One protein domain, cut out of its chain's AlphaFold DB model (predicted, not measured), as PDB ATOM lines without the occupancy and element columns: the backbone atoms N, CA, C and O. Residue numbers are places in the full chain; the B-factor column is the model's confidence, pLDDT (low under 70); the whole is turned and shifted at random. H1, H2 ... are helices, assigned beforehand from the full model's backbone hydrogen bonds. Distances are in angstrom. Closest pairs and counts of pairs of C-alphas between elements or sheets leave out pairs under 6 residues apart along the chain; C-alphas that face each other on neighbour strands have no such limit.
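What this domain is: This is residues 4 to 141 and 153 to 169 of the 206 residues of the protein "DUF4240 domain-containing protein" of Pirellula sp. SH-Sr6A (UniProt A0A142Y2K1). Two groups of helices meet through H5, which lies in the middle: toward one end of the longest axis H3 and H8 run side by side with H2 of the hairpin H1 and H2 packed on H8, and toward the other end H4 packs with the short helices H7, H9 and H10. H6 packs on the last residues of H5. The printed part has 155 residues with ten named helices, H1 to H10 in chain order, and no named strand; the class is all helix. The whole is compact, with a radius of gyration of the C-alphas of 16.1 A and spans of 49 by 36 by 26 A.

How they stand to each other: Begin at the longest helix, H3, residues 40 to 56; it touches H8, residues 119 to 131, at a shallow tilt of 12 degrees, opposite ways, with the C-alphas of Gln 47 and Ala 123 closest at 5.8 A. H2, residues 24 to 36, touches H8 at Ala 36 and Val 126, C-alphas 6.2 A apart. H1, residues 4 to 14, forms a hairpin with H2, closest at C-alphas 13 and 27, 5.0 A. With residues 50 to 54 alone H3 touches H5, residues 76 to 88, closest at C-alphas 54 and 84, 6.3 A. Look next at H6, residues 91 to 99, which touches H5 at C-alphas 94 and 86, 5.5 A. H4, residues 60 to 73, touches H5 at a steep tilt of 56 degrees, closest at C-alphas 66 and 79, 5.5 A. H7, residues 101 to 106, touches H4 at C-alphas 101 and 61, 6.3 A. H10, residues 162 to 167, touches H7 at C-alphas 164 and 105, 4.6 A. H9, residues 154 to 160, touches H4 at C-alphas 157 and 64, 6.5 A. Every O i to N i+4 pair is within hydrogen-bond range in H1, H2, H5, H6 and H10, against 12 of 13 in H3, 8 of 10 in H4, 7 of 9 in H8, 1 of 3 in H9 and 0 of 2 in H7; O i to N i+3 pairs within range number 3 of 4 in H9 and 3 of 3 in H7.

Where its parts are: Find C-alpha 40 at (-46.529, -10.953, 8.181); from there H3 runs 25.0 A to C-alpha 56. H8 spans 19.4 A, H2 18.5 A, H5 18.3 A and H4 17.1 A. H1 begins at C-alpha 4, (-38.672, -10.908, -8.319), and H10 ends at C-alpha 167, (-48.380, 17.631, -24.496).

The domain as a whole: The C-alphas of Met 132 and Asn 159 are the two farthest apart, 50.4 A. Residues 142 to 152 are not printed, and C-alphas 141 and 153 are 28.9 A apart across the cut. The link from H7 to H8 is long, residues 107 to 118. Confidence is low at residues 17 to 22, where pLDDT is under 70.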
ATOM      1  N   SER A   4     -37.867 -10.182  -7.326       97.00
ATOM      2  CA  SER A   4     -38.672 -10.908  -8.319       97.00
ATOM      3  C   SER A   4     -40.077 -11.231  -7.810       97.00
ATOM      4  O   SER A   4     -41.024 -11.211  -8.593       97.00
ATOM      5  N   GLU A   5     -40.218 -11.553  -6.525       97.56
ATOM      6  CA  GLU A   5     -41.518 -11.798  -5.889       97.56
ATOM      7  C   GLU A   5     -42.341 -10.511  -5.805       97.56
ATOM      8  O   GLU A   5     -43.519 -10.515  -6.159       97.56
ATOM      9  N   PHE A   6     -41.701  -9.403  -5.422       98.38
ATOM     10  CA  PHE A   6     -42.329  -8.083  -5.376       98.38
ATOM     11  C   PHE A   6     -42.878  -7.673  -6.744       98.38
ATOM     12  O   PHE A   6     -44.063  -7.364  -6.873       98.38
ATOM     13  N   TRP A   7     -42.044  -7.744  -7.785       98.12
ATOM     14  CA  TRP A   7     -42.463  -7.367  -9.132       98.12
ATOM     15  C   TRP A   7     -43.568  -8.261  -9.675       98.12
ATOM     16  O   TRP A   7     -44.458  -7.772 -10.363       98.12
ATOM     17  N   LYS A   8     -43.584  -9.545  -9.301       97.06
ATOM     18  CA  LYS A   8     -44.677 -10.450  -9.660       97.06
ATOM     19  C   LYS A   8     -46.020  -9.999  -9.075       97.06
ATOM     20  O   LYS A   8     -47.026 -10.123  -9.771       97.06
ATOM     21  N   ILE A   9     -46.053  -9.485  -7.845       97.25
ATOM     22  CA  ILE A   9     -47.287  -8.962  -7.231       97.25
ATOM     23  C   ILE A   9     -47.772  -7.720  -7.988       97.25
ATOM     24  O   ILE A   9     -48.941  -7.663  -8.378       97.25
ATOM     25  N   ILE A  10     -46.864  -6.774  -8.267       96.38
ATOM     26  CA  ILE A  10     -47.162  -5.558  -9.044       96.38
ATOM     27  C   ILE A  10     -47.679  -5.912 -10.444       96.38
ATOM     28  O   ILE A  10     -48.728  -5.420 -10.858       96.38
ATOM     29  N   ASP A  11     -46.992  -6.799 -11.167       94.38
ATOM     30  CA  ASP A  11     -47.387  -7.196 -12.519       94.38
ATOM     31  C   ASP A  11     -48.708  -7.967 -12.540       94.38
ATOM     32  O   ASP A  11     -49.502  -7.777 -13.456       94.38
ATOM     33  N   THR A  12     -48.980  -8.796 -11.529       93.00
ATOM     34  CA  THR A  12     -50.266  -9.503 -11.420       93.00
ATOM     35  C   THR A  12     -51.420  -8.513 -11.264       93.00
ATOM     36  O   THR A  12     -52.433  -8.652 -11.945       93.00
ATOM     37  N   ALA A  13     -51.249  -7.478 -10.436       92.44
ATOM     38  CA  ALA A  13     -52.257  -6.435 -10.251       92.44
ATOM     39  C   ALA A  13     -52.419  -5.535 -11.485       92.44
ATOM     40  O   ALA A  13     -53.528  -5.118 -11.822       92.44
ATOM     41  N   ARG A  14     -51.314  -5.252 -12.184       88.06
ATOM     42  CA  ARG A  14     -51.285  -4.429 -13.401       88.06
ATOM     43  C   ARG A  14     -51.899  -5.131 -14.617       88.06
ATOM     44  O   ARG A  14     -52.439  -4.461 -15.491       88.06
ATOM     45  N   LEU A  15     -51.772  -6.457 -14.705       85.19
ATOM     46  CA  LEU A  15     -52.202  -7.276 -15.847       85.19
ATOM     47  C   LEU A  15     -53.529  -8.016 -15.613       85.19
ATOM     48  O   LEU A  15     -53.878  -8.884 -16.416       85.19
ATOM     49  N   SER A  16     -54.254  -7.728 -14.529       76.19
ATOM     50  CA  SER A  16     -55.524  -8.398 -14.247       76.19
ATOM     51  C   SER A  16     -56.577  -8.095 -15.325       76.19
ATOM     52  O   SER A  16     -56.645  -6.990 -15.867       76.19
ATOM     53  N   GLU A  17     -57.386  -9.108 -15.667       58.22
ATOM     54  CA  GLU A  17     -58.372  -9.048 -16.764       58.22
ATOM     55  C   GLU A  17     -59.438  -7.961 -16.554       58.22
ATOM     56  O   GLU A  17     -59.938  -7.408 -17.531       58.22
ATOM     57  N   ASP A  18     -59.723  -7.604 -15.298       55.38
ATOM     58  CA  ASP A  18     -60.666  -6.543 -14.921       55.38
ATOM     59  C   ASP A  18     -60.088  -5.122 -15.071       55.38
ATOM     60  O   ASP A  18     -60.815  -4.143 -14.924       55.38
ATOM     61  N   ASN A  19     -58.788  -4.985 -15.357       54.78
ATOM     62  CA  ASN A  19     -58.087  -3.712 -15.230       54.78
ATOM     63  C   ASN A  19     -57.826  -3.016 -16.578       54.78
ATOM     64  O   ASN A  19     -57.742  -1.796 -16.604       54.78
ATOM     65  N   GLU A  20     -57.638  -3.727 -17.702       53.12
ATOM     66  CA  GLU A  20     -57.047  -3.150 -18.942       53.12
ATOM     67  C   GLU A  20     -55.836  -2.198 -18.673       53.12
ATOM     68  O   GLU A  20     -55.470  -1.375 -19.513       53.12
ATOM     69  N   GLY A  21     -55.201  -2.295 -17.495       53.19
ATOM     70  CA  GLY A  21     -54.177  -1.379 -16.989       53.19
ATOM     71  C   GLY A  21     -54.622   0.055 -16.649       53.19
ATOM     72  O   GLY A  21     -53.745   0.919 -16.591       53.19
ATOM     73  N   LYS A  22     -55.924   0.330 -16.467       59.94
ATOM     74  CA  LYS A  22     -56.491   1.683 -16.287       59.94
ATOM     75  C   LYS A  22     -57.288   1.900 -15.000       59.94
ATOM     76  O   LYS A  22     -57.504   3.050 -14.633       59.94
ATOM     77  N   ASP A  23     -57.732   0.849 -14.315       79.75
ATOM     78  CA  ASP A  23     -58.465   1.010 -13.061       79.75
ATOM     79  C   ASP A  23     -57.523   0.965 -11.851       79.75
ATOM     80  O   ASP A  23     -57.032  -0.086 -11.420       79.75
ATOM     81  N   ARG A  24     -57.297   2.151 -11.280       85.88
ATOM     82  CA  ARG A  24     -56.488   2.346 -10.076       85.88
ATOM     83  C   ARG A  24     -57.062   1.596  -8.870       85.88
ATOM     84  O   ARG A  24     -56.292   1.055  -8.079       85.88
ATOM     85  N   GLU A  25     -58.385   1.536  -8.717       88.44
ATOM     86  CA  GLU A  25     -59.007   0.877  -7.562       88.44
ATOM     87  C   GLU A  25     -58.801  -0.640  -7.621       88.44
ATOM     88  O   GLU A  25     -58.334  -1.238  -6.648       88.44
ATOM     89  N   SER A  26     -59.046  -1.254  -8.783       89.50
ATOM     90  CA  SER A  26     -58.791  -2.684  -9.000       89.50
ATOM     91  C   SER A  26     -57.317  -3.059  -8.833       89.50
ATOM     92  O   SER A  26     -57.011  -4.128  -8.301       89.50
ATOM     93  N   PHE A  27     -56.387  -2.183  -9.236       92.00
ATOM     94  CA  PHE A  27     -54.956  -2.385  -8.995       92.00
ATOM     95  C   PHE A  27     -54.643  -2.491  -7.496       92.00
ATOM     96  O   PHE A  27     -54.025  -3.465  -7.058       92.00
ATOM     97  N   PHE A  28     -55.100  -1.523  -6.693       94.31
ATOM     98  CA  PHE A  28     -54.859  -1.536  -5.250       94.31
ATOM     99  C   PHE A  28     -55.545  -2.707  -4.556       94.31
ATOM    100  O   PHE A  28     -54.926  -3.348  -3.707       94.31
ATOM    101  N   LEU A  29     -56.781  -3.029  -4.945       93.88
ATOM    102  CA  LEU A  29     -57.500  -4.173  -4.395       93.88
ATOM    103  C   LEU A  29     -56.764  -5.485  -4.690       93.88
ATOM    104  O   LEU A  29     -56.565  -6.293  -3.791       93.88
ATOM    105  N   SER A  30     -56.266  -5.661  -5.916       94.69
ATOM    106  CA  SER A  30     -55.520  -6.863  -6.293       94.69
ATOM    107  C   SER A  30     -54.220  -7.029  -5.502       94.69
ATOM    108  O   SER A  30     -53.883  -8.149  -5.113       94.69
ATOM    109  N   ILE A  31     -53.472  -5.950  -5.248       96.69
ATOM    110  CA  ILE A  31     -52.278  -6.040  -4.392       96.69
ATOM    111  C   ILE A  31     -52.692  -6.341  -2.951       96.69
ATOM    112  O   ILE A  31     -52.093  -7.211  -2.326       96.69
ATOM    113  N   ARG A  32     -53.724  -5.669  -2.434       97.50
ATOM    114  CA  ARG A  32     -54.237  -5.880  -1.076       97.50
ATOM    115  C   ARG A  32     -54.607  -7.341  -0.829       97.50
ATOM    116  O   ARG A  32     -54.134  -7.923   0.142       97.50
ATOM    117  N   ASP A  33     -55.384  -7.930  -1.734       96.31
ATOM    118  CA  ASP A  33     -55.815  -9.327  -1.658       96.31
ATOM    119  C   ASP A  33     -54.618 -10.284  -1.702       96.31
ATOM    120  O   ASP A  33     -54.549 -11.234  -0.927       96.31
ATOM    121  N   GLN A  34     -53.628 -10.011  -2.560       97.56
ATOM    122  CA  GLN A  34     -52.395 -10.797  -2.598       97.56
ATOM    123  C   GLN A  34     -51.608 -10.701  -1.285       97.56
ATOM    124  O   GLN A  34     -51.119 -11.720  -0.809       97.56
ATOM    125  N   LEU A  35     -51.484  -9.506  -0.701       98.25
ATOM    126  CA  LEU A  35     -50.756  -9.289   0.551       98.25
ATOM    127  C   LEU A  35     -51.449  -9.938   1.755       98.25
ATOM    128  O   LEU A  35     -50.760 -10.443   2.636       98.25
ATOM    129  N   ALA A  36     -52.784  -9.956   1.787       97.75
ATOM    130  CA  ALA A  36     -53.558 -10.542   2.884       97.75
ATOM    131  C   ALA A  36     -53.361 -12.065   3.023       97.75
ATOM    132  O   ALA A  36     -53.563 -12.619   4.102       97.75
ATOM    133  N   GLU A  37     -52.936 -12.735   1.949       97.38
ATOM    134  CA  GLU A  37     -52.636 -14.173   1.926       97.38
ATOM    135  C   GLU A  37     -51.175 -14.498   2.300       97.38
ATOM    136  O   GLU A  37     -50.802 -15.672   2.395       97.38
ATOM    137  N   LEU A  38     -50.327 -13.483   2.498       97.81
ATOM    138  CA  LEU A  38     -48.917 -13.657   2.846       97.81
ATOM    139  C   LEU A  38     -48.695 -13.728   4.360       97.81
ATOM    140  O   LEU A  38     -49.482 -13.231   5.167       97.81
ATOM    141  N   ALA A  39     -47.560 -14.307   4.757       97.69
ATOM    142  CA  ALA A  39     -47.110 -14.212   6.142       97.69
ATOM    143  C   ALA A  39     -46.732 -12.755   6.497       97.69
ATOM    144  O   ALA A  39     -46.229 -12.032   5.629       97.69
ATOM    145  N   PRO A  40     -46.883 -12.313   7.763       97.31
ATOM    146  CA  PRO A  40     -46.529 -10.953   8.181       97.31
ATOM    147  C   PRO A  40     -45.114 -10.527   7.771       97.31
ATOM    148  O   PRO A  40     -44.913  -9.417   7.282       97.31
ATOM    149  N   GLU A  41     -44.128 -11.422   7.879       96.69
ATOM    150  CA  GLU A  41     -42.741 -11.153   7.484       96.69
ATOM    151  C   GLU A  41     -42.584 -10.906   5.974       96.69
ATOM    152  O   GLU A  41     -41.691 -10.172   5.538       96.69
ATOM    153  N   GLU A  42     -43.444 -11.507   5.155       97.94
ATOM    154  CA  GLU A  42     -43.467 -11.276   3.714       97.94
ATOM    155  C   GLU A  42     -44.121  -9.938   3.370       97.94
ATOM    156  O   GLU A  42     -43.602  -9.253   2.488       97.94
ATOM    157  N   ILE A  43     -45.157  -9.516   4.104       98.25
ATOM    158  CA  ILE A  43     -45.760  -8.177   3.971       98.25
ATOM    159  C   ILE A  43     -44.732  -7.091   4.326       98.25
ATOM    160  O   ILE A  43     -44.560  -6.131   3.570       98.25
ATOM    161  N   LEU A  44     -43.966  -7.273   5.411       97.75
ATOM    162  CA  LEU A  44     -42.831  -6.394   5.734       97.75
ATOM    163  C   LEU A  44     -41.823  -6.356   4.580       97.75
ATOM    164  O   LEU A  44     -41.387  -5.289   4.151       97.75
ATOM    165  N   GLY A  45     -41.486  -7.532   4.045       97.75
ATOM    166  CA  GLY A  45     -40.582  -7.657   2.909       97.75
ATOM    167  C   GLY A  45     -41.083  -6.948   1.649       97.75
ATOM    168  O   GLY A  45     -40.267  -6.377   0.928       97.75
ATOM    169  N   PHE A  46     -42.393  -6.968   1.388       98.38
ATOM    170  CA  PHE A  46     -43.003  -6.213   0.297       98.38
ATOM    171  C   PHE A  46     -42.782  -4.715   0.493       98.38
ATOM    172  O   PHE A  46     -42.269  -4.065  -0.412       98.38
ATOM    173  N   GLN A  47     -43.096  -4.174   1.676       98.19
ATOM    174  CA  GLN A  47     -42.926  -2.745   1.944       98.19
ATOM    175  C   GLN A  47     -41.458  -2.317   1.840       98.19
ATOM    176  O   GLN A  47     -41.155  -1.289   1.239       98.19
ATOM    177  N   THR A  48     -40.523  -3.106   2.380       97.81
ATOM    178  CA  THR A  48     -39.087  -2.824   2.246       97.81
ATOM    179  C   THR A  48     -38.669  -2.756   0.777       97.81
ATOM    180  O   THR A  48     -37.923  -1.851   0.392       97.81
ATOM    181  N   GLN A  49     -39.150  -3.683  -0.056       98.06
ATOM    182  CA  GLN A  49     -38.837  -3.681  -1.482       98.06
ATOM    183  C   GLN A  49     -39.511  -2.511  -2.211       98.06
ATOM    184  O   GLN A  49     -38.838  -1.833  -2.985       98.06
ATOM    185  N   LEU A  50     -40.780  -2.214  -1.910       98.44
ATOM    186  CA  LEU A  50     -41.505  -1.064  -2.454       98.44
ATOM    187  C   LEU A  50     -40.744   0.236  -2.191       98.44
ATOM    188  O   LEU A  50     -40.467   0.977  -3.127       98.44
ATOM    189  N   MET A  51     -40.343   0.478  -0.940       98.00
ATOM    190  CA  MET A  51     -39.582   1.676  -0.572       98.00
ATOM    191  C   MET A  51     -38.200   1.705  -1.237       98.00
ATOM    192  O   MET A  51     -37.733   2.763  -1.652       98.00
ATOM    193  N   THR A  52     -37.559   0.544  -1.408       97.31
ATOM    194  CA  THR A  52     -36.279   0.441  -2.128       97.31
ATOM    195  C   THR A  52     -36.416   0.877  -3.586       97.31
ATOM    196  O   THR A  52     -35.566   1.616  -4.080       97.31
ATOM    197  N   GLU A  53     -37.467   0.444  -4.286       98.00
ATOM    198  CA  GLU A  53     -37.725   0.852  -5.672       98.00
ATOM    199  C   GLU A  53     -38.206   2.306  -5.755       98.00
ATOM    200  O   GLU A  53     -37.708   3.079  -6.573       98.00
ATOM    201  N   PHE A  54     -39.086   2.722  -4.845       98.19
ATOM    202  CA  PHE A  54     -39.560   4.097  -4.730       98.19
ATOM    203  C   PHE A  54     -38.406   5.094  -4.559       98.19
ATOM    204  O   PHE A  54     -38.388   6.127  -5.226       98.19
ATOM    205  N   HIS A  55     -37.382   4.795  -3.756       97.69
ATOM    206  CA  HIS A  55     -36.234   5.699  -3.602       97.69
ATOM    207  C   HIS A  55     -35.395   5.847  -4.876       97.69
ATOM    208  O   HIS A  55     -34.820   6.914  -5.098       97.69
ATOM    209  N   LYS A  56     -35.357   4.832  -5.750       97.19
ATOM    210  CA  LYS A  56     -34.674   4.938  -7.054       97.19
ATOM    211  C   LYS A  56     -35.369   5.922  -7.993       97.19
ATOM    212  O   LYS A  56     -34.723   6.445  -8.894       97.19
ATOM    213  N   THR A  57     -36.660   6.187  -7.785       97.81
ATOM    214  CA  THR A  57     -37.407   7.169  -8.588       97.81
ATOM    215  C   THR A  57     -37.132   8.618  -8.195       97.81
ATOM    216  O   THR A  57     -37.582   9.525  -8.891       97.81
ATOM    217  N   PHE A  58     -36.414   8.868  -7.093       97.44
ATOM    218  CA  PHE A  58     -36.196  10.225  -6.603       97.44
ATOM    219  C   PHE A  58     -35.107  10.939  -7.413       97.44
ATOM    220  O   PHE A  58     -33.958  11.060  -6.990       97.44
ATOM    221  N   HIS A  59     -35.453  11.373  -8.618       96.88
ATOM    222  CA  HIS A  59     -34.576  12.084  -9.544       96.88
ATOM    223  C   HIS A  59     -35.185  13.443  -9.879       96.88
ATOM    224  O   HIS A  59     -36.409  13.565  -9.950       96.88
ATOM    225  N   TRP A  60     -34.357  14.451 -10.146       97.50
ATOM    226  CA  TRP A  60     -34.846  15.776 -10.544       97.50
ATOM    227  C   TRP A  60     -35.715  15.746 -11.805       97.50
ATOM    228  O   TRP A  60     -36.618  16.562 -11.940       97.50
ATOM    229  N   ASP A  61     -35.517  14.764 -12.686       97.50
ATOM    230  CA  ASP A  61     -36.394  14.563 -13.848       97.50
ATOM    231  C   ASP A  61     -37.795  14.087 -13.452       97.50
ATOM    232  O   ASP A  61     -38.769  14.518 -14.058       97.50
ATOM    233  N   ALA A  62     -37.923  13.255 -12.414       97.44
ATOM    234  CA  ALA A  62     -39.232  12.834 -11.911       97.44
ATOM    235  C   ALA A  62     -39.964  14.006 -11.239       97.44
ATOM    236  O   ALA A  62     -41.167  14.166 -11.423       97.44
ATOM    237  N   VAL A  63     -39.226  14.859 -10.517       97.38
ATOM    238  CA  VAL A  63     -39.758  16.108  -9.945       97.38
ATOM    239  C   VAL A  63     -40.204  17.064 -11.058       97.38
ATOM    240  O   VAL A  63     -41.295  17.621 -10.991       97.38
ATOM    241  N   ALA A  64     -39.402  17.213 -12.118       97.12
ATOM    242  CA  ALA A  64     -39.745  18.027 -13.283       97.12
ATOM    243  C   ALA A  64     -40.994  17.506 -14.006       97.12
ATOM    244  O   ALA A  64     -41.876  18.291 -14.350       97.12
ATOM    245  N   ALA A  65     -41.093  16.190 -14.199       97.00
ATOM    246  CA  ALA A  65     -42.252  15.557 -14.813       97.00
ATOM    247  C   ALA A  65     -43.524  15.781 -13.986       97.00
ATOM    248  O   ALA A  65     -44.527  16.231 -14.535       97.00
ATOM    249  N   ALA A  66     -43.468  15.563 -12.668       96.62
ATOM    250  CA  ALA A  66     -44.587  15.848 -11.771       96.62
ATOM    251  C   ALA A  66     -44.999  17.332 -11.826       96.62
ATOM    252  O   ALA A  66     -46.182  17.637 -11.954       96.62
ATOM    253  N   ALA A  67     -44.033  18.260 -11.836       95.31
ATOM    254  CA  ALA A  67     -44.309  19.693 -11.941       95.31
ATOM    255  C   ALA A  67     -45.011  20.084 -13.256       95.31
ATOM    256  O   ALA A  67     -45.810  21.023 -13.262       95.31
ATOM    257  N   ILE A  68     -44.735  19.376 -14.358       95.31
ATOM    258  CA  ILE A  68     -45.450  19.552 -15.632       95.31
ATOM    259  C   ILE A  68     -46.866  18.977 -15.538       95.31
ATOM    260  O   ILE A  68     -47.821  19.661 -15.896       95.31
ATOM    261  N   VAL A  69     -46.999  17.749 -15.034       94.56
ATOM    262  CA  VAL A  69     -48.275  17.023 -14.977       94.56
ATOM    263  C   VAL A  69     -49.289  17.712 -14.060       94.56
ATOM    264  O   VAL A  69     -50.438  17.903 -14.450       94.56
ATOM    265  N   PHE A  70     -48.880  18.102 -12.851       93.88
ATOM    266  CA  PHE A  70     -49.773  18.707 -11.851       93.88
ATOM    267  C   PHE A  70     -49.788  20.243 -11.892       93.88
ATOM    268  O   PHE A  70     -50.619  20.884 -11.247       93.88
ATOM    269  N   GLY A  71     -48.894  20.857 -12.670       90.81
ATOM    270  CA  GLY A  71     -48.857  22.300 -12.873       90.81
ATOM    271  C   GLY A  71     -48.314  23.090 -11.676       90.81
ATOM    272  O   GLY A  71     -47.403  22.663 -10.964       90.81
ATOM    273  N   ASP A  72     -48.780  24.334 -11.518       83.44
ATOM    274  CA  ASP A  72     -48.183  25.330 -10.603       83.44
ATOM    275  C   ASP A  72     -48.344  25.006  -9.118       83.44
ATOM    276  O   ASP A  72     -47.538  25.461  -8.314       83.44
ATOM    277  N   ASN A  73     -49.328  24.178  -8.767       85.81
ATOM    278  CA  ASN A  73     -49.587  23.775  -7.386       85.81
ATOM    279  C   ASN A  73     -48.974  22.413  -7.033       85.81
ATOM    280  O   ASN A  73     -49.332  21.869  -5.996       85.81
ATOM    281  N   CYS A  74     -48.096  21.872  -7.885       92.88
ATOM    282  CA  CYS A  74     -47.423  20.606  -7.621       92.88
ATOM    283  C   CYS A  74     -46.626  20.695  -6.318       92.88
ATOM    284  O   CYS A  74     -45.696  21.500  -6.209       92.88
ATOM    285  N   ASP A  75     -46.994  19.864  -5.349       92.50
ATOM    286  CA  ASP A  75     -46.337  19.792  -4.053       92.50
ATOM    287  C   ASP A  75     -45.561  18.476  -3.860       92.50
ATOM    288  O   ASP A  75     -45.391  17.658  -4.769       92.50
ATOM    289  N   ARG A  76     -45.043  18.266  -2.647       93.12
ATOM    290  CA  ARG A  76     -44.286  17.056  -2.318       93.12
ATOM    291  C   ARG A  76     -45.132  15.776  -2.396       93.12
ATOM    292  O   ARG A  76     -44.593  14.736  -2.772       93.12
ATOM    293  N   LEU A  77     -46.416  15.832  -2.041       94.31
ATOM    294  CA  LEU A  77     -47.312  14.676  -2.098       94.31
ATOM    295  C   LEU A  77     -47.641  14.314  -3.545       94.31
ATOM    296  O   LEU A  77     -47.659  13.130  -3.870       94.31
ATOM    297  N   ASP A  78     -47.811  15.309  -4.416       95.69
ATOM    298  CA  ASP A  78     -47.973  15.098  -5.857       95.69
ATOM    299  C   ASP A  78     -46.745  14.407  -6.462       95.69
ATOM    300  O   ASP A  78     -46.866  13.412  -7.185       95.69
ATOM    301  N   VAL A  79     -45.544  14.881  -6.113       96.69
ATOM    302  CA  VAL A  79     -44.278  14.265  -6.541       96.69
ATOM    303  C   VAL A  79     -44.180  12.817  -6.057       96.69
ATOM    304  O   VAL A  79     -43.862  11.926  -6.847       96.69
ATOM    305  N   ASP A  80     -44.462  12.549  -4.782       97.06
ATOM    306  CA  ASP A  80     -44.390  11.192  -4.231       97.06
ATOM    307  C   ASP A  80     -45.476  10.278  -4.820       97.06
ATOM    308  O   ASP A  80     -45.200   9.125  -5.160       97.06
ATOM    309  N   GLY A  81     -46.686  10.797  -5.039       96.81
ATOM    310  CA  GLY A  81     -47.770  10.097  -5.723       96.81
ATOM    311  C   GLY A  81     -47.388   9.690  -7.146       96.81
ATOM    312  O   GLY A  81     -47.576   8.529  -7.519       96.81
ATOM    313  N   PHE A  82     -46.780  10.598  -7.911       97.44
ATOM    314  CA  PHE A  82     -46.275  10.316  -9.257       97.44
ATOM    315  C   PHE A  82     -45.130   9.306  -9.258       97.44
ATOM    316  O   PHE A  82     -45.065   8.404 -10.090       97.44
ATOM    317  N   ARG A  83     -44.235   9.391  -8.280       98.12
ATOM    318  CA  ARG A  83     -43.150   8.423  -8.107       98.12
ATOM    319  C   ARG A  83     -43.665   7.018  -7.791       98.12
ATOM    320  O   ARG A  83     -43.162   6.049  -8.359       98.12
ATOM    321  N   PHE A  84     -44.696   6.883  -6.955       98.06
ATOM    322  CA  PHE A  84     -45.378   5.599  -6.759       98.06
ATOM    323  C   PHE A  84     -46.069   5.108  -8.033       98.06
ATOM    324  O   PHE A  84     -46.067   3.902  -8.293       98.06
ATOM    325  N   TRP A  85     -46.592   6.012  -8.864       96.69
ATOM    326  CA  TRP A  85     -47.116   5.648 -10.179       96.69
ATOM    327  C   TRP A  85     -46.017   5.103 -11.098       96.69
ATOM    328  O   TRP A  85     -46.232   4.082 -11.744       96.69
ATOM    329  N   ILE A  86     -44.806   5.677 -11.099       97.25
ATOM    330  CA  ILE A  86     -43.675   5.120 -11.864       97.25
ATOM    331  C   ILE A  86     -43.393   3.670 -11.429       97.25
ATOM    332  O   ILE A  86     -43.226   2.795 -12.281       97.25
ATOM    333  N   VAL A  87     -43.385   3.391 -10.119       97.81
ATOM    334  CA  VAL A  87     -43.189   2.027  -9.592       97.81
ATOM    335  C   VAL A  87     -44.341   1.096  -9.992       97.81
ATOM    336  O   VAL A  87     -44.102  -0.055 -10.361       97.81
ATOM    337  N   SER A  88     -45.589   1.576  -9.985       95.56
ATOM    338  CA  SER A  88     -46.767   0.766 -10.337       95.56
ATOM    339  C   SER A  88     -46.768   0.284 -11.794       95.56
ATOM    340  O   SER A  88     -47.440  -0.696 -12.124       95.56
ATOM    341  N   ARG A  89     -45.961   0.901 -12.672       94.00
ATOM    342  CA  ARG A  89     -45.790   0.468 -14.069       94.00
ATOM    343  C   ARG A  89     -45.059  -0.871 -14.224       94.00
ATOM    344  O   ARG A  89     -45.077  -1.432 -15.321       94.00
ATOM    345  N   GLY A  90     -44.457  -1.392 -13.156       95.44
ATOM    346  CA  GLY A  90     -43.651  -2.611 -13.176       95.44
ATOM    347  C   GLY A  90     -42.190  -2.349 -13.549       95.44
ATOM    348  O   GLY A  90     -41.838  -1.284 -14.060       95.44
ATOM    349  N   GLU A  91     -41.329  -3.339 -13.309       96.38
ATOM    350  CA  GLU A  91     -39.868  -3.178 -13.332       96.38
ATOM    351  C   GLU A  91     -39.334  -2.604 -14.650       96.38
ATOM    352  O   GLU A  91     -38.585  -1.627 -14.663       96.38
ATOM    353  N   GLN A  92     -39.723  -3.211 -15.774       95.44
ATOM    354  CA  GLN A  92     -39.190  -2.850 -17.089       95.44
ATOM    355  C   GLN A  92     -39.611  -1.440 -17.503       95.44
ATOM    356  O   GLN A  92     -38.799  -0.682 -18.029       95.44
ATOM    357  N   GLN A  93     -40.871  -1.081 -17.245       94.25
ATOM    358  CA  GLN A  93     -41.390   0.232 -17.602       94.25
ATOM    359  C   GLN A  93     -40.831   1.313 -16.676       94.25
ATOM    360  O   GLN A  93     -40.442   2.367 -17.165       94.25
ATOM    361  N   MET A  94     -40.711   1.040 -15.373       96.31
ATOM    362  CA  MET A  94     -40.024   1.930 -14.434       96.31
ATOM    363  C   MET A  94     -38.595   2.220 -14.908       96.31
ATOM    364  O   MET A  94     -38.195   3.376 -14.983       96.31
ATOM    365  N   GLN A  95     -37.826   1.190 -15.274       96.81
ATOM    366  CA  GLN A  95     -36.455   1.371 -15.760       96.81
ATOM    367  C   GLN A  95     -36.394   2.167 -17.070       96.81
ATOM    368  O   GLN A  95     -35.503   3.000 -17.225       96.81
ATOM    369  N   ALA A  96     -37.334   1.945 -17.994       96.62
ATOM    370  CA  ALA A  96     -37.422   2.716 -19.232       96.62
ATOM    371  C   ALA A  96     -37.721   4.202 -18.962       96.62
ATOM    372  O   ALA A  96     -37.046   5.064 -19.518       96.62
ATOM    373  N   ILE A  97     -38.658   4.490 -18.052       96.50
ATOM    374  CA  ILE A  97     -39.008   5.857 -17.637       96.50
ATOM    375  C   ILE A  97     -37.819   6.548 -16.966       96.50
ATOM    376  O   ILE A  97     -37.510   7.690 -17.278       96.50
ATOM    377  N   LEU A  98     -37.106   5.863 -16.068       96.75
ATOM    378  CA  LEU A  98     -35.936   6.450 -15.404       96.75
ATOM    379  C   LEU A  98     -34.757   6.678 -16.361       96.75
ATOM    380  O   LEU A  98     -33.905   7.517 -16.079       96.75
ATOM    381  N   ALA A  99     -34.690   5.943 -17.473       96.81
ATOM    382  CA  ALA A  99     -33.677   6.147 -18.504       96.81
ATOM    383  C   ALA A  99     -34.017   7.309 -19.455       96.81
ATOM    384  O   ALA A  99     -33.103   7.965 -19.955       96.81
ATOM    385  N   ASP A 100     -35.303   7.550 -19.711       96.94
ATOM    386  CA  ASP A 100     -35.809   8.651 -20.534       96.94
ATOM    387  C   ASP A 100     -37.153   9.136 -19.979       96.94
ATOM    388  O   ASP A 100     -38.217   8.641 -20.358       96.94
ATOM    389  N   MET A 101     -37.110  10.105 -19.062       97.00
ATOM    390  CA  MET A 101     -38.318  10.612 -18.404       97.00
ATOM    391  C   MET A 101     -39.263  11.298 -19.395       97.00
ATOM    392  O   MET A 101     -40.473  11.221 -19.230       97.00
ATOM    393  N   ASP A 102     -38.740  11.913 -20.459       96.81
ATOM    394  CA  ASP A 102     -39.549  12.600 -21.475       96.81
ATOM    395  C   ASP A 102     -40.352  11.608 -22.345       96.81
ATOM    396  O   ASP A 102     -41.311  11.988 -23.016       96.81
ATOM    397  N   SER A 103     -40.011  10.311 -22.303       95.00
ATOM    398  CA  SER A 103     -40.777   9.250 -22.975       95.00
ATOM    399  C   SER A 103     -42.188   9.061 -22.413       95.00
ATOM    400  O   SER A 103     -43.042   8.516 -23.111       95.00
ATOM    401  N   ILE A 104     -42.479   9.539 -21.196       94.19
ATOM    402  CA  ILE A 104     -43.829   9.426 -20.623       94.19
ATOM    403  C   ILE A 104     -44.869  10.259 -21.375       94.19
ATOM    404  O   ILE A 104     -46.050   9.977 -21.238       94.19
ATOM    405  N   ALA A 105     -44.447  11.227 -22.192       93.38
ATOM    406  CA  ALA A 105     -45.314  11.950 -23.127       93.38
ATOM    407  C   ALA A 105     -46.002  11.007 -24.138       93.38
ATOM    408  O   ALA A 105     -47.077  11.265 -24.657       93.38
ATOM    409  N   GLU A 106     -45.404   9.843 -24.406       90.00
ATOM    410  CA  GLU A 106     -46.005   8.827 -25.277       90.00
ATOM    411  C   GLU A 106     -47.148   8.062 -24.578       90.00
ATOM    412  O   GLU A 106     -47.838   7.254 -25.207       90.00
ATOM    413  N   LEU A 107     -47.349   8.306 -23.278       86.44
ATOM    414  CA  LEU A 107     -48.464   7.807 -22.485       86.44
ATOM    415  C   LEU A 107     -49.559   8.882 -22.433       86.44
ATOM    416  O   LEU A 107     -49.277  10.064 -22.279       86.44
ATOM    417  N   ASP A 108     -50.821   8.468 -22.528       80.44
ATOM    418  CA  ASP A 108     -51.972   9.361 -22.339       80.44
ATOM    419  C   ASP A 108     -52.108   9.679 -20.839       80.44
ATOM    420  O   ASP A 108     -52.731   8.923 -20.093       80.44
ATOM    421  N   LEU A 109     -51.394  10.709 -20.371       84.38
ATOM    422  CA  LEU A 109     -51.310  11.062 -18.952       84.38
ATOM    423  C   LEU A 109     -52.469  11.970 -18.544       84.38
ATOM    424  O   LEU A 109     -52.578  13.111 -18.989       84.38
ATOM    425  N   VAL A 110     -53.273  11.486 -17.602       83.44
ATOM    426  CA  VAL A 110     -54.270  12.279 -16.883       83.44
ATOM    427  C   VAL A 110     -53.765  12.480 -15.448       83.44
ATOM    428  O   VAL A 110     -53.454  11.481 -14.795       83.44
ATOM    429  N   PRO A 111     -53.651  13.720 -14.927       81.06
ATOM    430  CA  PRO A 111     -53.080  13.977 -13.599       81.06
ATOM    431  C   PRO A 111     -53.710  13.136 -12.478       81.06
ATOM    432  O   PRO A 111     -53.004  12.549 -11.659       81.06
ATOM    433  N   GLU A 112     -55.036  12.990 -12.481       82.19
ATOM    434  CA  GLU A 112     -55.762  12.189 -11.491       82.19
ATOM    435  C   GLU A 112     -55.429  10.687 -11.567       82.19
ATOM    436  O   GLU A 112     -55.511   9.983 -10.557       82.19
ATOM    437  N   GLU A 113     -55.032  10.196 -12.742       85.06
ATOM    438  CA  GLU A 113     -54.687   8.793 -12.991       85.06
ATOM    439  C   GLU A 113     -53.230   8.462 -12.646       85.06
ATOM    440  O   GLU A 113     -52.862   7.288 -12.618       85.06
ATOM    441  N   VAL A 114     -52.391   9.463 -12.364       88.75
ATOM    442  CA  VAL A 114     -50.971   9.256 -12.030       88.75
ATOM    443  C   VAL A 114     -50.620   9.605 -10.586       88.75
ATOM    444  O   VAL A 114     -49.467   9.501 -10.179       88.75
ATOM    445  N   TYR A 115     -51.618   9.949  -9.775       92.88
ATOM    446  CA  TYR A 115     -51.471  10.101  -8.332       92.88
ATOM    447  C   TYR A 115     -51.703   8.748  -7.632       92.88
ATOM    448  O   TYR A 115     -52.839   8.274  -7.547       92.88
ATOM    449  N   PHE A 116     -50.618   8.098  -7.187       95.06
ATOM    450  CA  PHE A 116     -50.600   6.735  -6.618       95.06
ATOM    451  C   PHE A 116     -50.081   6.692  -5.167       95.06
ATOM    452  O   PHE A 116     -49.488   5.702  -4.732       95.06
ATOM    453  N   PHE A 117     -50.281   7.767  -4.403       94.38
ATOM    454  CA  PHE A 117     -49.740   7.901  -3.046       94.38
ATOM    455  C   PHE A 117     -50.161   6.751  -2.108       94.38
ATOM    456  O   PHE A 117     -49.384   6.309  -1.260       94.38
ATOM    457  N   GLU A 118     -51.362   6.202  -2.301       94.44
ATOM    458  CA  GLU A 118     -51.922   5.102  -1.513       94.44
ATOM    459  C   GLU A 118     -51.089   3.814  -1.591       94.44
ATOM    460  O   GLU A 118     -51.103   3.016  -0.649       94.44
ATOM    461  N   LEU A 119     -50.305   3.620  -2.662       96.69
ATOM    462  CA  LEU A 119     -49.442   2.446  -2.806       96.69
ATOM    463  C   LEU A 119     -48.472   2.308  -1.627       96.69
ATOM    464  O   LEU A 119     -48.236   1.199  -1.152       96.69
ATOM    465  N   GLY A 120     -47.950   3.432  -1.123       96.69
ATOM    466  CA  GLY A 120     -46.998   3.463  -0.012       96.69
ATOM    467  C   GLY A 120     -47.580   3.030   1.338       96.69
ATOM    468  O   GLY A 120     -46.817   2.669   2.237       96.69
ATOM    469  N   ARG A 121     -48.913   3.047   1.488       95.44
ATOM    470  CA  ARG A 121     -49.630   2.648   2.713       95.44
ATOM    471  C   ARG A 121     -50.226   1.249   2.655       95.44
ATOM    472  O   ARG A 121     -50.554   0.699   3.700       95.44
ATOM    473  N   LEU A 122     -50.282   0.636   1.476       97.06
ATOM    474  CA  LEU A 122     -51.024  -0.601   1.276       97.06
ATOM    475  C   LEU A 122     -50.506  -1.774   2.122       97.06
ATOM    476  O   LEU A 122     -51.290  -2.444   2.786       97.06
ATOM    477  N   ALA A 123     -49.193  -2.021   2.133       97.88
ATOM    478  CA  ALA A 123     -48.623  -3.092   2.952       97.88
ATOM    479  C   ALA A 123     -48.678  -2.804   4.463       97.88
ATOM    480  O   ALA A 123     -49.034  -3.722   5.201       97.88
ATOM    481  N   PRO A 124     -48.403  -1.573   4.940       98.06
ATOM    482  CA  PRO A 124     -48.681  -1.193   6.319       98.06
ATOM    483  C   PRO A 124     -50.118  -1.457   6.761       98.06
ATOM    484  O   PRO A 124     -50.320  -2.117   7.775       98.06
ATOM    485  N   ASP A 125     -51.099  -1.022   5.970       98.31
ATOM    486  CA  ASP A 125     -52.513  -1.196   6.304       98.31
ATOM    487  C   ASP A 125     -52.890  -2.687   6.364       98.31
ATOM    488  O   ASP A 125     -53.525  -3.132   7.318       98.31
ATOM    489  N   VAL A 126     -52.452  -3.495   5.389       98.50
ATOM    490  CA  VAL A 126     -52.731  -4.945   5.381       98.50
ATOM    491  C   VAL A 126     -52.046  -5.665   6.544       98.50
ATOM    492  O   VAL A 126     -52.647  -6.538   7.167       98.50
ATOM    493  N   TYR A 127     -50.802  -5.308   6.867       98.44
ATOM    494  CA  TYR A 127     -50.097  -5.879   8.015       98.44
ATOM    495  C   TYR A 127     -50.855  -5.607   9.316       98.44
ATOM    496  O   TYR A 127     -51.066  -6.528  10.106       98.44
ATOM    497  N   GLU A 128     -51.277  -4.359   9.532       98.31
ATOM    498  CA  GLU A 128     -52.013  -3.940  10.726       98.31
ATOM    499  C   GLU A 128     -53.356  -4.672  10.842       98.31
ATOM    500  O   GLU A 128     -53.735  -5.108  11.927       98.31
ATOM    501  N   GLU A 129     -54.046  -4.894   9.722       97.81
ATOM    502  CA  GLU A 129     -55.302  -5.648   9.685       97.81
ATOM    503  C   GLU A 129     -55.124  -7.142   9.990       97.81
ATOM    504  O   GLU A 129     -55.925  -7.724  10.723       97.81
ATOM    505  N   VAL A 130     -54.089  -7.777   9.433       97.38
ATOM    506  CA  VAL A 130     -53.851  -9.222   9.589       97.38
ATOM    507  C   VAL A 130     -53.281  -9.553  10.969       97.38
ATOM    508  O   VAL A 130     -53.631 -10.575  11.562       97.38
ATOM    509  N   THR A 131     -52.391  -8.705  11.487       97.38
ATOM    510  CA  THR A 131     -51.680  -8.959  12.748       97.38
ATOM    511  C   THR A 131     -52.368  -8.339  13.958       97.38
ATOM    512  O   THR A 131     -52.177  -8.828  15.071       97.38
ATOM    513  N   MET A 132     -53.193  -7.303  13.753       97.62
ATOM    514  CA  MET A 132     -53.709  -6.425  14.810       97.62
ATOM    515  C   MET A 132     -52.591  -5.696  15.583       97.62
ATOM    516  O   MET A 132     -52.794  -5.288  16.730       97.62
ATOM    517  N   GLU A 133     -51.418  -5.536  14.967       97.31
ATOM    518  CA  GLU A 133     -50.240  -4.853  15.507       97.31
ATOM    519  C   GLU A 133     -49.833  -3.678  14.610       97.31
ATOM    520  O   GLU A 133     -50.052  -3.710  13.405       97.31
ATOM    521  N   GLU A 134     -49.210  -2.646  15.184       97.25
ATOM    522  CA  GLU A 134     -48.694  -1.498  14.425       97.25
ATOM    523  C   GLU A 134     -47.579  -1.921  13.455       97.25
ATOM    524  O   GLU A 134     -46.702  -2.718  13.812       97.25
ATOM    525  N   PHE A 135     -47.570  -1.360  12.241       96.88
ATOM    526  CA  PHE A 135     -46.528  -1.668  11.268       96.88
ATOM    527  C   PHE A 135     -45.146  -1.166  11.737       96.88
ATOM    528  O   PHE A 135     -44.957   0.035  11.960       96.88
ATOM    529  N   PRO A 136     -44.121  -2.033  11.823       95.19
ATOM    530  CA  PRO A 136     -42.788  -1.627  12.252       95.19
ATOM    531  C   PRO A 136     -42.057  -0.841  11.151       95.19
ATOM    532  O   PRO A 136     -41.560  -1.399  10.174       95.19
ATOM    533  N   THR A 137     -41.919   0.472  11.336       91.12
ATOM    534  CA  THR A 137     -41.274   1.377  10.361       91.12
ATOM    535  C   THR A 137     -39.752   1.469  10.492       91.12
ATOM    536  O   THR A 137     -39.077   1.903   9.561       91.12
ATOM    537  N   SER A 138     -39.182   1.031  11.617       88.44
ATOM    538  CA  SER A 138     -37.760   1.218  11.955       88.44
ATOM    539  C   SER A 138     -36.768   0.521  11.017       88.44
ATOM    540  O   SER A 138     -35.605   0.912  10.968       88.44
ATOM    541  N   ASN A 139     -37.215  -0.496  10.276       85.75
ATOM    542  CA  ASN A 139     -36.388  -1.263   9.341       85.75
ATOM    543  C   ASN A 139     -36.615  -0.872   7.873       85.75
ATOM    544  O   ASN A 139     -36.105  -1.547   6.974       85.75
ATOM    545  N   LEU A 140     -37.404   0.171   7.607       92.56
ATOM    546  CA  LEU A 140     -37.596   0.641   6.243       92.56
ATOM    547  C   LEU A 140     -36.321   1.318   5.724       92.56
ATOM    548  O   LEU A 140     -35.588   1.944   6.497       92.56
ATOM    549  N   PRO A 141     -36.036   1.202   4.414       93.06
ATOM    550  CA  PRO A 141     -34.991   1.992   3.788       93.06
ATOM    551  C   PRO A 141     -35.207   3.474   4.098       93.06
ATOM    552  O   PRO A 141     -36.342   3.947   4.127       93.06
ATOM    553  N   LYS A 153     -34.753  24.794 -12.763       92.56
ATOM    554  CA  LYS A 153     -35.718  25.864 -12.522       92.56
ATOM    555  C   LYS A 153     -36.961  25.617 -13.345       92.56
ATOM    556  O   LYS A 153     -36.883  25.105 -14.458       92.56
ATOM    557  N   ARG A 154     -38.117  26.063 -12.855       86.75
ATOM    558  CA  ARG A 154     -39.404  25.888 -13.549       86.75
ATOM    559  C   ARG A 154     -39.381  26.411 -14.994       86.75
ATOM    560  O   ARG A 154     -39.954  25.791 -15.882       86.75
ATOM    561  N   VAL A 155     -38.656  27.505 -15.245       89.12
ATOM    562  CA  VAL A 155     -38.459  28.078 -16.590       89.12
ATOM    563  C   VAL A 155     -37.732  27.135 -17.565       89.12
ATOM    564  O   VAL A 155     -37.884  27.276 -18.777       89.12
ATOM    565  N   ASP A 156     -36.984  26.154 -17.058       92.19
ATOM    566  CA  ASP A 156     -36.231  25.187 -17.859       92.19
ATOM    567  C   ASP A 156     -37.060  23.950 -18.241       92.19
ATOM    568  O   ASP A 156     -36.630  23.188 -19.110       92.19
ATOM    569  N   LEU A 157     -38.252  23.754 -17.652       93.31
ATOM    570  CA  LEU A 157     -39.121  22.595 -17.910       93.31
ATOM    571  C   LEU A 157     -39.348  22.324 -19.414       93.31
ATOM    572  O   LEU A 157     -39.135  21.183 -19.827       93.31
ATOM    573  N   PRO A 158     -39.663  23.331 -20.263       94.25
ATOM    574  CA  PRO A 158     -39.831  23.132 -21.706       94.25
ATOM    575  C   PRO A 158     -38.597  22.595 -22.437       94.25
ATOM    576  O   PRO A 158     -38.729  21.943 -23.467       94.25
ATOM    577  N   ASN A 159     -37.395  22.893 -21.941       94.06
ATOM    578  CA  ASN A 159     -36.147  22.419 -22.543       94.06
ATOM    579  C   ASN A 159     -35.722  21.065 -21.973       94.06
ATOM    580  O   ASN A 159     -35.053  20.296 -22.662       94.06
ATOM    581  N   ARG A 160     -36.076  20.799 -20.713       94.62
ATOM    582  CA  ARG A 160     -35.691  19.592 -19.988       94.62
ATOM    583  C   ARG A 160     -36.527  18.380 -20.391       94.62
ATOM    584  O   ARG A 160     -35.956  17.322 -20.626       94.62
ATOM    585  N   LEU A 161     -37.845  18.553 -20.489       96.25
ATOM    586  CA  LEU A 161     -38.809  17.519 -20.884       96.25
ATOM    587  C   LEU A 161     -39.680  18.045 -22.041       96.25
ATOM    588  O   LEU A 161     -40.850  18.377 -21.838       96.25
ATOM    589  N   PRO A 162     -39.101  18.238 -23.240       96.06
ATOM    590  CA  PRO A 162     -39.760  18.941 -24.336       96.06
ATOM    591  C   PRO A 162     -40.993  18.229 -24.894       96.06
ATOM    592  O   PRO A 162     -41.943  18.915 -25.280       96.06
ATOM    593  N   LYS A 163     -41.010  16.889 -24.962       95.44
ATOM    594  CA  LYS A 163     -42.199  16.158 -25.422       95.44
ATOM    595  C   LYS A 163     -43.327  16.328 -24.410       95.44
ATOM    596  O   LYS A 163     -44.421  16.740 -24.784       95.44
ATOM    597  N   LEU A 164     -43.031  16.111 -23.128       94.69
ATOM    598  CA  LEU A 164     -44.025  16.213 -22.065       94.69
ATOM    599  C   LEU A 164     -44.555  17.643 -21.924       94.69
ATOM    600  O   LEU A 164     -45.758  17.867 -21.847       94.69
ATOM    601  N   ALA A 165     -43.667  18.637 -21.960       93.62
ATOM    602  CA  ALA A 165     -44.052  20.041 -21.932       93.62
ATOM    603  C   ALA A 165     -44.939  20.421 -23.129       93.62
ATOM    604  O   ALA A 165     -45.848  21.235 -22.978       93.62
ATOM    605  N   SER A 166     -44.698  19.840 -24.310       92.56
ATOM    606  CA  SER A 166     -45.555  20.039 -25.484       92.56
ATOM    607  C   SER A 166     -46.961  19.489 -25.263       92.56
ATOM    608  O   SER A 166     -47.929  20.186 -25.566       92.56
ATOM    609  N   ASP A 167     -47.081  18.276 -24.724       90.44
ATOM    610  CA  ASP A 167     -48.380  17.631 -24.496       90.44
ATOM    611  C   ASP A 167     -49.229  18.382 -23.467       90.44
ATOM    612  O   ASP A 167     -50.446  18.488 -23.619       90.44
ATOM    613  N   PHE A 168     -48.580  19.000 -22.479       89.38
ATOM    614  CA  PHE A 168     -49.226  19.828 -21.460       89.38
ATOM    615  C   PHE A 168     -49.308  21.324 -21.829       89.38
ATOM    616  O   PHE A 168     -49.730  22.144 -21.015       89.38
ATOM    617  N   GLY A 169     -48.934  21.711 -23.057       86.75
ATOM    618  CA  GLY A 169     -49.104  23.081 -23.563       86.75
ATOM    619  C   GLY A 169     -48.178  24.135 -22.940       86.75
ATOM    620  O   GLY A 169     -48.510  25.318 -22.941       86.75
TER     621      GLY A 169